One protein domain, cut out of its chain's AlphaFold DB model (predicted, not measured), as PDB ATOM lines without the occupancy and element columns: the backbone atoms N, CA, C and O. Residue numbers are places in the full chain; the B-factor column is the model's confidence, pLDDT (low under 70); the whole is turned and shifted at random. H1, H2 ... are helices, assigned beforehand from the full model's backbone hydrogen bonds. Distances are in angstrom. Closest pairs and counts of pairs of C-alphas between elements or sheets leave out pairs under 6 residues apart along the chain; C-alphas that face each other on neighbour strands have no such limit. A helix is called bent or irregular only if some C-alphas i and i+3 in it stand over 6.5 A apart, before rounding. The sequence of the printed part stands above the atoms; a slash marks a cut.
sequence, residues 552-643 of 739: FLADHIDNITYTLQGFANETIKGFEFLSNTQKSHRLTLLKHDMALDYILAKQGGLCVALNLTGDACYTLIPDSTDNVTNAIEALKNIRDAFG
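Overview. This is residues 552 to 643 of the 739 residues of an uncharacterized protein of Astyanax mexicanus (UniProt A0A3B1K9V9). One very long helix, H1, makes the length of a rod; beyond its residue 603 the backbone turns through the tiny helix H2, and a long link folds back to H3, side by side with residues 564 to 583 of H1. The 92 printed residues hold three helices, H1, H2, H3 in chain order, and no named strand: all helix. The whole is extended, radius of gyration of the C-alphas 22.2 A, spans 75 by 22 by 15 A.

Along the chain. Find C-alpha 552 at (146.073, 211.154, 318.739); H1 runs from there to residue 603, 74.7 A, with a kink of 31 degrees near residue 597. It is irregular: C-alphas 599 and 602 are 7.4 A apart. H2 is residues 605 to 609; H3, residues 625 to 641, 24.3 A, ends at (155.993, 231.083, 318.696).

Arrangement. H1 and H3 touch, closest C-alphas Gln 565 and Arg 639, 5.2 A, at a shallow tilt of 11 degrees, opposite ways. H1 touches H2 with residues 593 to 603 alone, closest C-alphas Asp 597 and Gly 605, 4.6 A. H2 and H3 are apart. Every O i to N i+4 pair is within hydrogen-bond range in H2 and H3, and 44 of 48 in H1.

Size, cuts and confidence. The C-alphas of Phe 552 and Lys 602, the farthest apart, are 76.2 A apart. The printed part has no cut. The link H2 to H3 is long; residues 552 to 557 and 610 to 615 stand free. Look for pLDDT under 70 at residues 613, 615 to 616, 618 to 626 and 643.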
ATOM      1  N   PHE A 552     146.586 210.861 317.397       77.69
ATOM      2  CA  PHE A 552     146.073 211.154 318.739       77.69
ATOM      3  C   PHE A 552     147.016 212.083 319.524       77.69
ATOM      4  O   PHE A 552     146.567 212.986 320.227       77.69
ATOM      5  N   LEU A 553     148.332 211.898 319.373       78.75
ATOM      6  CA  LEU A 553     149.330 212.767 319.995       78.75
ATOM      7  C   LEU A 553     149.319 214.189 319.405       78.75
ATOM      8  O   LEU A 553     149.475 215.146 320.160       78.75
ATOM      9  N   ALA A 554     149.111 214.339 318.092       77.81
ATOM     10  CA  ALA A 554     149.045 215.646 317.434       77.81
ATOM     11  C   ALA A 554     147.876 216.507 317.953       77.81
ATOM     12  O   ALA A 554     148.106 217.617 318.424       77.81
ATOM     13  N   ASP A 555     146.654 215.960 317.972       76.88
ATOM     14  CA  ASP A 555     145.456 216.637 318.505       76.88
ATOM     15  C   ASP A 555     145.637 217.064 319.977       76.88
ATOM     16  O   ASP A 555     145.269 218.169 320.386       76.88
ATOM     17  N   HIS A 556     146.308 216.224 320.774       75.31
ATOM     18  CA  HIS A 556     146.619 216.550 322.163       75.31
ATOM     19  C   HIS A 556     147.648 217.687 322.305       75.31
ATOM     20  O   HIS A 556     147.495 218.541 323.183       75.31
ATOM     21  N   ILE A 557     148.671 217.731 321.442       78.69
ATOM     22  CA  ILE A 557     149.661 218.818 321.406       78.69
ATOM     23  C   ILE A 557     148.996 220.138 320.997       78.69
ATOM     24  O   ILE A 557     149.233 221.152 321.654       78.69
ATOM     25  N   ASP A 558     148.130 220.136 319.982       76.25
ATOM     26  CA  ASP A 558     147.431 221.345 319.527       76.25
ATOM     27  C   ASP A 558     146.546 221.940 320.636       76.25
ATOM     28  O   ASP A 558     146.610 223.137 320.920       76.25
ATOM     29  N   ASN A 559     145.791 221.112 321.365       76.62
ATOM     30  CA  ASN A 559     145.004 221.571 322.516       76.62
ATOM     31  C   ASN A 559     145.882 222.197 323.630       76.62
ATOM     32  O   ASN A 559     145.513 223.198 324.258       76.62
ATOM     33  N   ILE A 560     147.085 221.655 323.856       80.81
ATOM     34  CA  ILE A 560     148.055 222.228 324.801       80.81
ATOM     35  C   ILE A 560     148.627 223.558 324.282       80.81
ATOM     36  O   ILE A 560     148.737 224.501 325.065       80.81
ATOM     37  N   THR A 561     148.952 223.696 322.991       80.25
ATOM     38  CA  THR A 561     149.496 224.966 322.468       80.25
ATOM     39  C   THR A 561     148.462 226.092 322.515       80.25
ATOM     40  O   THR A 561     148.799 227.181 322.981       80.25
ATOM     41  N   TYR A 562     147.191 225.836 322.175       75.75
ATOM     42  CA  TYR A 562     146.117 226.832 322.316       75.75
ATOM     43  C   TYR A 562     145.915 227.291 323.768       75.75
ATOM     44  O   TYR A 562     145.799 228.492 324.034       75.75
ATOM     45  N   THR A 563     145.892 226.361 324.728       77.81
ATOM     46  CA  THR A 563     145.726 226.715 326.151       77.81
ATOM     47  C   THR A 563     146.950 227.449 326.710       77.81
ATOM     48  O   THR A 563     146.788 228.413 327.461       77.81
ATOM     49  N   LEU A 564     148.162 227.081 326.283       81.31
ATOM     50  CA  LEU A 564     149.407 227.752 326.660       81.31
ATOM     51  C   LEU A 564     149.529 229.160 326.050       81.31
ATOM     52  O   LEU A 564     149.947 230.089 326.744       81.31
ATOM     53  N   GLN A 565     149.100 229.355 324.797       83.19
ATOM     54  CA  GLN A 565     149.022 230.674 324.162       83.19
ATOM     55  C   GLN A 565     148.028 231.585 324.904       83.19
ATOM     56  O   GLN A 565     148.326 232.753 325.174       83.19
ATOM     57  N   GLY A 566     146.865 231.040 325.278       81.31
ATOM     58  CA  GLY A 566     145.864 231.726 326.096       81.31
ATOM     59  C   GLY A 566     146.416 232.149 327.458       81.31
ATOM     60  O   GLY A 566     146.305 233.320 327.821       81.31
ATOM     61  N   PHE A 567     147.074 231.227 328.170       84.88
ATOM     62  CA  PHE A 567     147.750 231.502 329.440       84.88
ATOM     63  C   PHE A 567     148.783 232.625 329.292       84.88
ATOM     64  O   PHE A 567     148.641 233.663 329.937       84.88
ATOM     65  N   ALA A 568     149.753 232.479 328.382       85.75
ATOM     66  CA  ALA A 568     150.812 233.465 328.171       85.75
ATOM     67  C   ALA A 568     150.256 234.868 327.864       85.75
ATOM     68  O   ALA A 568     150.765 235.864 328.378       85.75
ATOM     69  N   ASN A 569     149.174 234.962 327.085       86.69
ATOM     70  CA  ASN A 569     148.553 236.238 326.738       86.69
ATOM     71  C   ASN A 569     147.847 236.937 327.916       86.69
ATOM     72  O   ASN A 569     147.811 238.165 327.952       86.69
ATOM     73  N   GLU A 570     147.294 236.198 328.882       85.12
ATOM     74  CA  GLU A 570     146.754 236.790 330.116       85.12
ATOM     75  C   GLU A 570     147.874 237.069 331.144       85.12
ATOM     76  O   GLU A 570     147.861 238.111 331.801       85.12
ATOM     77  N   THR A 571     148.908 236.221 331.211       87.56
ATOM     78  CA  THR A 571     150.120 236.432 332.026       87.56
ATOM     79  C   THR A 571     150.868 237.712 331.635       87.56
ATOM     80  O   THR A 571     151.258 238.479 332.517       87.56
ATOM     81  N   ILE A 572     151.014 237.997 330.334       88.38
ATOM     82  CA  ILE A 572     151.607 239.245 329.816       88.38
ATOM     83  C   ILE A 572     150.884 240.473 330.386       88.38
ATOM     84  O   ILE A 572     151.537 241.364 330.927       88.38
ATOM     85  N   LYS A 573     149.544 240.496 330.348       87.12
ATOM     86  CA  LYS A 573     148.751 241.603 330.914       87.12
ATOM     87  C   LYS A 573     148.953 241.724 332.421       87.12
ATOM     88  O   LYS A 573     149.064 242.831 332.933       87.12
ATOM     89  N   GLY A 574     149.018 240.595 333.132       86.88
ATOM     90  CA  GLY A 574     149.292 240.562 334.570       86.88
ATOM     91  C   GLY A 574     150.610 241.252 334.933       86.88
ATOM     92  O   GLY A 574     150.636 242.091 335.835       86.88
ATOM     93  N   PHE A 575     151.685 240.969 334.189       86.00
ATOM     94  CA  PHE A 575     152.975 241.642 334.371       86.00
ATOM     95  C   PHE A 575     152.958 243.114 333.932       86.00
ATOM     96  O   PHE A 575     153.546 243.951 334.618       86.00
ATOM     97  N   GLU A 576     152.250 243.464 332.853       83.31
ATOM     98  CA  GLU A 576     152.070 244.862 332.432       83.31
ATOM     99  C   GLU A 576     151.324 245.688 333.498       83.31
ATOM    100  O   GLU A 576     151.746 246.804 333.810       83.31
ATOM    101  N   PHE A 577     150.280 245.147 334.137       83.81
ATOM    102  CA  PHE A 577     149.629 245.803 335.277       83.81
ATOM    103  C   PHE A 577     150.557 245.905 336.495       83.81
ATOM    104  O   PHE A 577     150.670 246.982 337.081       83.81
ATOM    105  N   LEU A 578     151.251 244.822 336.866       82.00
ATOM    106  CA  LEU A 578     152.136 244.801 338.036       82.00
ATOM    107  C   LEU A 578     153.278 245.825 337.924       82.00
ATOM    108  O   LEU A 578     153.521 246.563 338.879       82.00
ATOM    109  N   SER A 579     153.926 245.916 336.758       82.06
ATOM    110  CA  SER A 579     155.009 246.875 336.491       82.06
ATOM    111  C   SER A 579     154.533 248.329 336.628       82.06
ATOM    112  O   SER A 579     155.141 249.133 337.339       82.06
ATOM    113  N   ASN A 580     153.374 248.658 336.041       79.19
ATOM    114  CA  ASN A 580     152.771 249.988 336.170       79.19
ATOM    115  C   ASN A 580     152.390 250.324 337.626       79.19
ATOM    116  O   ASN A 580     152.626 251.445 338.087       79.19
ATOM    117  N   THR A 581     151.867 249.355 338.382       76.19
ATOM    118  CA  THR A 581     151.554 249.523 339.811       76.19
ATOM    119  C   THR A 581     152.816 249.742 340.653       76.19
ATOM    120  O   THR A 581     152.847 250.667 341.465       76.19
ATOM    121  N   GLN A 582     153.889 248.972 340.434       77.25
ATOM    122  CA  GLN A 582     155.173 249.167 341.124       77.25
ATOM    123  C   GLN A 582     155.768 250.555 340.848       77.25
ATOM    124  O   GLN A 582     156.174 251.245 341.785       77.25
ATOM    125  N   LYS A 583     155.729 251.016 339.591       80.19
ATOM    126  CA  LYS A 583     156.161 252.368 339.202       80.19
ATOM    127  C   LYS A 583     155.365 253.466 339.923       80.19
ATOM    128  O   LYS A 583     155.951 254.441 340.391       80.19
ATOM    129  N   SER A 584     154.051 253.287 340.076       78.25
ATOM    130  CA  SER A 584     153.188 254.216 340.824       78.25
ATOM    131  C   SER A 584     153.525 254.260 342.323       78.25
ATOM    132  O   SER A 584     153.674 255.344 342.896       78.25
ATOM    133  N   HIS A 585     153.742 253.101 342.958       74.75
ATOM    134  CA  HIS A 585     154.177 253.042 344.358       74.75
ATOM    135  C   HIS A 585     155.547 253.706 344.566       74.75
ATOM    136  O   HIS A 585     155.679 254.517 345.481       74.75
ATOM    137  N   ARG A 586     156.531 253.451 343.690       75.06
ATOM    138  CA  ARG A 586     157.852 254.110 343.724       75.06
ATOM    139  C   ARG A 586     157.731 255.636 343.680       75.06
ATOM    140  O   ARG A 586     158.294 256.320 344.527       75.06
ATOM    141  N   LEU A 587     156.970 256.169 342.722       76.31
ATOM    142  CA  LEU A 587     156.747 257.614 342.580       76.31
ATOM    143  C   LEU A 587     155.973 258.227 343.757       76.31
ATOM    144  O   LEU A 587     156.062 259.431 343.985       76.31
ATOM    145  N   THR A 588     155.220 257.417 344.502       81.50
ATOM    146  CA  THR A 588     154.519 257.844 345.720       81.50
ATOM    147  C   THR A 588     155.459 257.867 346.928       81.50
ATOM    148  O   THR A 588     155.436 258.834 347.680       81.50
ATOM    149  N   LEU A 589     156.330 256.861 347.088       80.25
ATOM    150  CA  LEU A 589     157.361 256.841 348.138       80.25
ATOM    151  C   LEU A 589     158.311 258.036 348.004       80.25
ATOM    152  O   LEU A 589     158.401 258.826 348.934       80.25
ATOM    153  N   LEU A 590     158.862 258.274 346.808       81.19
ATOM    154  CA  LEU A 590     159.769 259.404 346.545       81.19
ATOM    155  C   LEU A 590     159.160 260.781 346.886       81.19
ATOM    156  O   LEU A 590     159.884 261.706 347.253       81.19
ATOM    157  N   LYS A 591     157.830 260.935 346.788       78.69
ATOM    158  CA  LYS A 591     157.123 262.154 347.222       78.69
ATOM    159  C   LYS A 591     157.032 262.265 348.745       78.69
ATOM    160  O   LYS A 591     157.148 263.370 349.269       78.69
ATOM    161  N   HIS A 592     156.813 261.153 349.447       81.88
ATOM    162  CA  HIS A 592     156.816 261.132 350.909       81.88
ATOM    163  C   HIS A 592     158.220 261.364 351.472       81.88
ATOM    164  O   HIS A 592     158.350 262.145 352.408       81.88
ATOM    165  N   ASP A 593     159.253 260.776 350.866       80.38
ATOM    166  CA  ASP A 593     160.652 260.978 351.256       80.38
ATOM    167  C   ASP A 593     161.034 262.465 351.128       80.38
ATOM    168  O   ASP A 593     161.474 263.078 352.096       80.38
ATOM    169  N   MET A 594     160.728 263.095 349.983       81.06
ATOM    170  CA  MET A 594     160.947 264.534 349.768       81.06
ATOM    171  C   MET A 594     160.171 265.422 350.762       81.06
ATOM    172  O   MET A 594     160.682 266.452 351.205       81.06
ATOM    173  N   ALA A 595     158.939 265.046 351.123       84.62
ATOM    174  CA  ALA A 595     158.146 265.779 352.112       84.62
ATOM    175  C   ALA A 595     158.703 265.617 353.540       84.62
ATOM    176  O   ALA A 595     158.740 266.587 354.300       84.62
ATOM    177  N   LEU A 596     159.174 264.417 353.891       83.44
ATOM    178  CA  LEU A 596     159.843 264.128 355.159       83.44
ATOM    179  C   LEU A 596     161.166 264.888 355.271       83.44
ATOM    180  O   LEU A 596     161.382 265.538 356.288       83.44
ATOM    181  N   ASP A 597     162.002 264.898 354.232       81.00
ATOM    182  CA  ASP A 597     163.238 265.690 354.205       81.00
ATOM    183  C   ASP A 597     162.968 267.195 354.338       81.00
ATOM    184  O   ASP A 597     163.690 267.883 355.056       81.00
ATOM    185  N   TYR A 598     161.899 267.717 353.723       84.69
ATOM    186  CA  TYR A 598     161.506 269.120 353.892       84.69
ATOM    187  C   TYR A 598     161.099 269.449 355.342       84.69
ATOM    188  O   TYR A 598     161.510 270.477 355.882       84.69
ATOM    189  N   ILE A 599     160.339 268.567 356.002       88.69
ATOM    190  CA  ILE A 599     159.951 268.718 357.417       88.69
ATOM    191  C   ILE A 599     161.174 268.583 358.344       88.69
ATOM    192  O   ILE A 599     161.349 269.374 359.273       88.69
ATOM    193  N   LEU A 600     162.044 267.609 358.072       85.56
ATOM    194  CA  LEU A 600     163.228 267.272 358.867       85.56
ATOM    195  C   LEU A 600     164.464 268.112 358.501       85.56
ATOM    196  O   LEU A 600     165.521 267.936 359.105       85.56
ATOM    197  N   ALA A 601     164.355 269.074 357.579       84.88
ATOM    198  CA  ALA A 601     165.470 269.911 357.124       84.88
ATOM    199  C   ALA A 601     166.193 270.637 358.277       84.88
ATOM    200  O   ALA A 601     167.418 270.746 358.278       84.88
ATOM    201  N   LYS A 602     165.455 271.065 359.315       80.75
ATOM    202  CA  LYS A 602     166.025 271.677 360.537       80.75
ATOM    203  C   LYS A 602     166.837 270.707 361.411       80.75
ATOM    204  O   LYS A 602     167.546 271.157 362.304       80.75
ATOM    205  N   GLN A 603     166.704 269.404 361.181       82.06
ATOM    206  CA  GLN A 603     167.360 268.314 361.910       82.06
ATOM    207  C   GLN A 603     168.392 267.574 361.036       82.06
ATOM    208  O   GLN A 603     168.929 266.558 361.462       82.06
ATOM    209  N   GLY A 604     168.693 268.088 359.834       81.62
ATOM    210  CA  GLY A 604     169.641 267.483 358.889       81.62
ATOM    211  C   GLY A 604     169.023 266.496 357.891       81.62
ATOM    212  O   GLY A 604     169.762 265.760 357.243       81.62
ATOM    213  N   GLY A 605     167.694 266.474 357.753       80.44
ATOM    214  CA  GLY A 605     166.979 265.537 356.881       80.44
ATOM    215  C   GLY A 605     166.792 264.150 357.505       80.44
ATOM    216  O   GLY A 605     167.182 263.891 358.648       80.44
ATOM    217  N   LEU A 606     166.170 263.249 356.746       79.19
ATOM    218  CA  LEU A 606     165.699 261.942 357.206       79.19
ATOM    219  C   LEU A 606     166.830 261.057 357.754       79.19
ATOM    220  O   LEU A 606     166.670 260.444 358.808       79.19
ATOM    221  N   CYS A 607     167.994 261.033 357.098       78.12
ATOM    222  CA  CYS A 607     169.127 260.211 357.537       78.12
ATOM    223  C   CYS A 607     169.709 260.653 358.888       78.12
ATOM    224  O   CYS A 607     170.014 259.806 359.728       78.12
ATOM    225  N   VAL A 608     169.841 261.965 359.115       78.31
ATOM    226  CA  VAL A 608     170.388 262.505 360.371       78.31
ATOM    227  C   VAL A 608     169.374 262.336 361.504       78.31
ATOM    228  O   VAL A 608     169.745 261.887 362.588       78.31
ATOM    229  N   ALA A 609     168.086 262.576 361.236       78.06
ATOM    230  CA  ALA A 609     167.005 262.342 362.196       78.06
ATOM    231  C   ALA A 609     166.877 260.864 362.627       78.06
ATOM    232  O   ALA A 609     166.490 260.587 363.762       78.06
ATOM    233  N   LEU A 610     167.224 259.915 361.747       78.12
ATOM    234  CA  LEU A 610     167.235 258.474 362.033       78.12
ATOM    235  C   LEU A 610     168.600 257.933 362.511       78.12
ATOM    236  O   LEU A 610     168.704 256.738 362.789       78.12
ATOM    237  N   ASN A 611     169.629 258.781 362.628       78.75
ATOM    238  CA  ASN A 611     171.010 258.398 362.961       78.75
ATOM    239  C   ASN A 611     171.583 257.290 362.040       78.75
ATOM    240  O   ASN A 611     172.278 256.376 362.489       78.75
ATOM    241  N   LEU A 612     171.267 257.359 360.742       74.75
ATOM    242  CA  LEU A 612     171.737 256.425 359.716       74.75
ATOM    243  C   LEU A 612     173.028 256.946 359.075       74.75
ATOM    244  O   LEU A 612     173.040 258.009 358.455       74.75
ATOM    245  N   THR A 613     174.114 256.184 359.201       69.38
ATOM    246  CA  THR A 613     175.437 256.534 358.667       69.38
ATOM    247  C   THR A 613     175.814 255.676 357.454       69.38
ATOM    248  O   THR A 613     175.501 254.488 357.386       69.38
ATOM    249  N   GLY A 614     176.497 256.290 356.480       71.19
ATOM    250  CA  GLY A 614     176.955 255.622 355.256       71.19
ATOM    251  C   GLY A 614     175.819 255.123 354.355       71.19
ATOM    252  O   GLY A 614     174.758 255.740 354.268       71.19
ATOM    253  N   ASP A 615     176.053 253.988 353.699       60.25
ATOM    254  CA  ASP A 615     175.192 253.336 352.701       60.25
ATOM    255  C   ASP A 615     173.747 253.070 353.164       60.25
ATOM    256  O   ASP A 615     172.850 252.912 352.338       60.25
ATOM    257  N   ALA A 616     173.488 253.059 354.476       64.56
ATOM    258  CA  ALA A 616     172.143 252.916 355.033       64.56
ATOM    259  C   ALA A 616     171.265 254.179 354.882       64.56
ATOM    260  O   ALA A 616     170.055 254.098 355.077       64.56
ATOM    261  N   CYS A 617     171.853 255.334 354.549       72.00
ATOM    262  CA  CYS A 617     171.124 256.582 354.306       72.00
ATOM    263  C   CYS A 617     170.438 256.601 352.928       72.00
ATOM    264  O   CYS A 617     169.252 256.908 352.830       72.00
ATOM    265  N   TYR A 618     171.160 256.253 351.857       66.25
ATOM    266  CA  TYR A 618     170.622 256.266 350.494       66.25
ATOM    267  C   TYR A 618     170.098 254.882 350.094       66.25
ATOM    268  O   TYR A 618     170.812 254.050 349.537       66.25
ATOM    269  N   THR A 619     168.808 254.624 350.314       61.56
ATOM    270  CA  THR A 619     168.178 253.420 349.757       61.56
ATOM    271  C   THR A 619     168.017 253.575 348.241       61.56
ATOM    272  O   THR A 619     167.046 254.129 347.730       61.56
ATOM    273  N   LEU A 620     169.001 253.078 347.485       58.44
ATOM    274  CA  LEU A 620     168.929 252.968 346.027       58.44
ATOM    275  C   LEU A 620     167.804 252.000 345.638       58.44
ATOM    276  O   LEU A 620     168.034 250.802 345.489       58.44
ATOM    277  N   ILE A 621     166.585 252.522 345.471       63.47
ATOM    278  CA  ILE A 621     165.432 251.762 344.977       63.47
ATOM    279  C   ILE A 621     165.790 251.236 343.572       63.47
ATOM    280  O   ILE A 621     165.885 252.041 342.633       63.47
ATOM    281  N   PRO A 622     166.005 249.920 343.384       59.47
ATOM    282  CA  PRO A 622     166.437 249.388 342.098       59.47
ATOM    283  C   PRO A 622     165.275 249.490 341.110       59.47
ATOM    284  O   PRO A 622     164.166 249.059 341.423       59.47
ATOM    285  N   ASP A 623     165.497 250.072 339.926       62.62
ATOM    286  CA  ASP A 623     164.450 250.108 338.895       62.62
ATOM    287  C   ASP A 623     164.383 248.765 338.164       62.62
ATOM    288  O   ASP A 623     164.998 248.532 337.129       62.62
ATOM    289  N   SER A 624     163.630 247.836 338.753       64.62
ATOM    290  CA  SER A 624     163.356 246.526 338.164       64.62
ATOM    291  C   SER A 624     162.398 246.586 336.970       64.62
ATOM    292  O   SER A 624     162.150 245.544 336.362       64.62
ATOM    293  N   THR A 625     161.874 247.765 336.603       64.12
ATOM    294  CA  THR A 625     160.961 247.941 335.463       64.12
ATOM    295  C   THR A 625     161.547 247.380 334.177       64.12
ATOM    296  O   THR A 625     160.842 246.675 333.459       64.12
ATOM    297  N   ASP A 626     162.837 247.613 333.944       64.31
ATOM    298  CA  ASP A 626     163.522 247.235 332.706       64.31
ATOM    299  C   ASP A 626     163.748 245.712 332.646       64.31
ATOM    300  O   ASP A 626     163.558 245.067 331.612       64.31
ATOM    301  N   ASN A 627     164.023 245.090 333.799       72.06
ATOM    302  CA  ASN A 627     164.065 243.631 333.928       72.06
ATOM    303  C   ASN A 627     162.679 242.996 333.709       72.06
ATOM    304  O   ASN A 627     162.579 241.921 333.116       72.06
ATOM    305  N   VAL A 628     161.602 243.655 334.154       82.00
ATOM    306  CA  VAL A 628     160.226 243.175 333.947       82.00
ATOM    307  C   VAL A 628     159.773 243.375 332.496       82.00
ATOM    308  O   VAL A 628     159.102 242.492 331.963       82.00
ATOM    309  N   THR A 629     160.170 244.450 331.804       82.94
ATOM    310  CA  THR A 629     159.893 244.594 330.362       82.94
ATOM    311  C   THR A 629     160.606 243.532 329.535       82.94
ATOM    312  O   THR A 629     159.972 242.948 328.660       82.94
ATOM    313  N   ASN A 630     161.854 243.188 329.869       84.81
ATOM    314  CA  ASN A 630     162.583 242.099 329.209       84.81
ATOM    315  C   ASN A 630     161.879 240.740 329.409       84.81
ATOM    316  O   ASN A 630     161.773 239.943 328.476       84.81
ATOM    317  N   ALA A 631     161.327 240.484 330.602       84.50
ATOM    318  CA  ALA A 631     160.522 239.288 330.863       84.50
ATOM    319  C   ALA A 631     159.190 239.286 330.082       84.50
ATOM    320  O   ALA A 631     158.780 238.249 329.559       84.50
ATOM    321  N   ILE A 632     158.529 240.442 329.951       87.56
ATOM    322  CA  ILE A 632     157.318 240.608 329.130       87.56
ATOM    323  C   ILE A 632     157.622 240.383 327.639       87.56
ATOM    324  O   ILE A 632     156.814 239.772 326.943       87.56
ATOM    325  N   GLU A 633     158.771 240.839 327.137       89.19
ATOM    326  CA  GLU A 633     159.207 240.612 325.753       89.19
ATOM    327  C   GLU A 633     159.527 239.134 325.492       89.19
ATOM    328  O   GLU A 633     159.037 238.565 324.514       89.19
ATOM    329  N   ALA A 634     160.237 238.466 326.407       87.56
ATOM    330  CA  ALA A 634     160.459 237.023 326.335       87.56
ATOM    331  C   ALA A 634     159.132 236.239 326.304       87.56
ATOM    332  O   ALA A 634     158.959 235.347 325.474       87.56
ATOM    333  N   LEU A 635     158.156 236.609 327.145       86.69
ATOM    334  CA  LEU A 635     156.818 236.008 327.136       86.69
ATOM    335  C   LEU A 635     156.044 236.285 325.838       86.69
ATOM    336  O   LEU A 635     155.320 235.402 325.379       86.69
ATOM    337  N   LYS A 636     156.199 237.466 325.224       89.00
ATOM    338  CA  LYS A 636     155.606 237.788 323.912       89.00
ATOM    339  C   LYS A 636     156.203 236.911 322.812       89.00
ATOM    340  O   LYS A 636     155.444 236.251 322.111       89.00
ATOM    341  N   ASN A 637     157.529 236.793 322.749       89.44
ATOM    342  CA  ASN A 637     158.216 235.910 321.800       89.44
ATOM    343  C   ASN A 637     157.787 234.438 321.959       89.44
ATOM    344  O   ASN A 637     157.543 233.758 320.965       89.44
ATOM    345  N   ILE A 638     157.620 233.955 323.196       85.44
ATOM    346  CA  ILE A 638     157.116 232.597 323.477       85.44
ATOM    347  C   ILE A 638     155.650 232.439 323.037       85.44
ATOM    348  O   ILE A 638     155.321 231.480 322.342       85.44
ATOM    349  N   ARG A 639     154.763 233.379 323.394       85.81
ATOM    350  CA  ARG A 639     153.346 233.372 322.977       85.81
ATOM    351  C   ARG A 639     153.206 233.365 321.452       85.81
ATOM    352  O   ARG A 639     152.330 232.684 320.928       85.81
ATOM    353  N   ASP A 640     154.047 234.123 320.760       84.25
ATOM    354  CA  ASP A 640     153.961 234.303 319.311       84.25
ATOM    355  C   ASP A 640     154.586 233.118 318.552       84.25
ATOM    356  O   ASP A 640     154.104 232.770 317.475       84.25
ATOM    357  N   ALA A 641     155.541 232.400 319.159       81.31
ATOM    358  CA  ALA A 641     155.993 231.083 318.696       81.31
ATOM    359  C   ALA A 641     154.925 229.978 318.859       81.31
ATOM    360  O   ALA A 641     154.874 229.059 318.044       81.31
ATOM    361  N   PHE A 642     154.035 230.092 319.855       78.75
ATOM    362  CA  PHE A 642     152.798 229.297 319.964       78.75
ATOM    363  C   PHE A 642     151.612 229.912 319.189       78.75
ATOM    364  O   PHE A 642     150.461 229.525 319.392       78.75
ATOM    365  N   GLY A 643     151.866 230.884 318.308       69.75
ATOM    366  CA  GLY A 643     150.866 231.406 317.383       69.75
ATOM    367  C   GLY A 643     150.415 230.364 316.352       69.75
ATOM    368  O   GLY A 643     151.144 229.408 316.083       69.75
TER     369      GLY A 643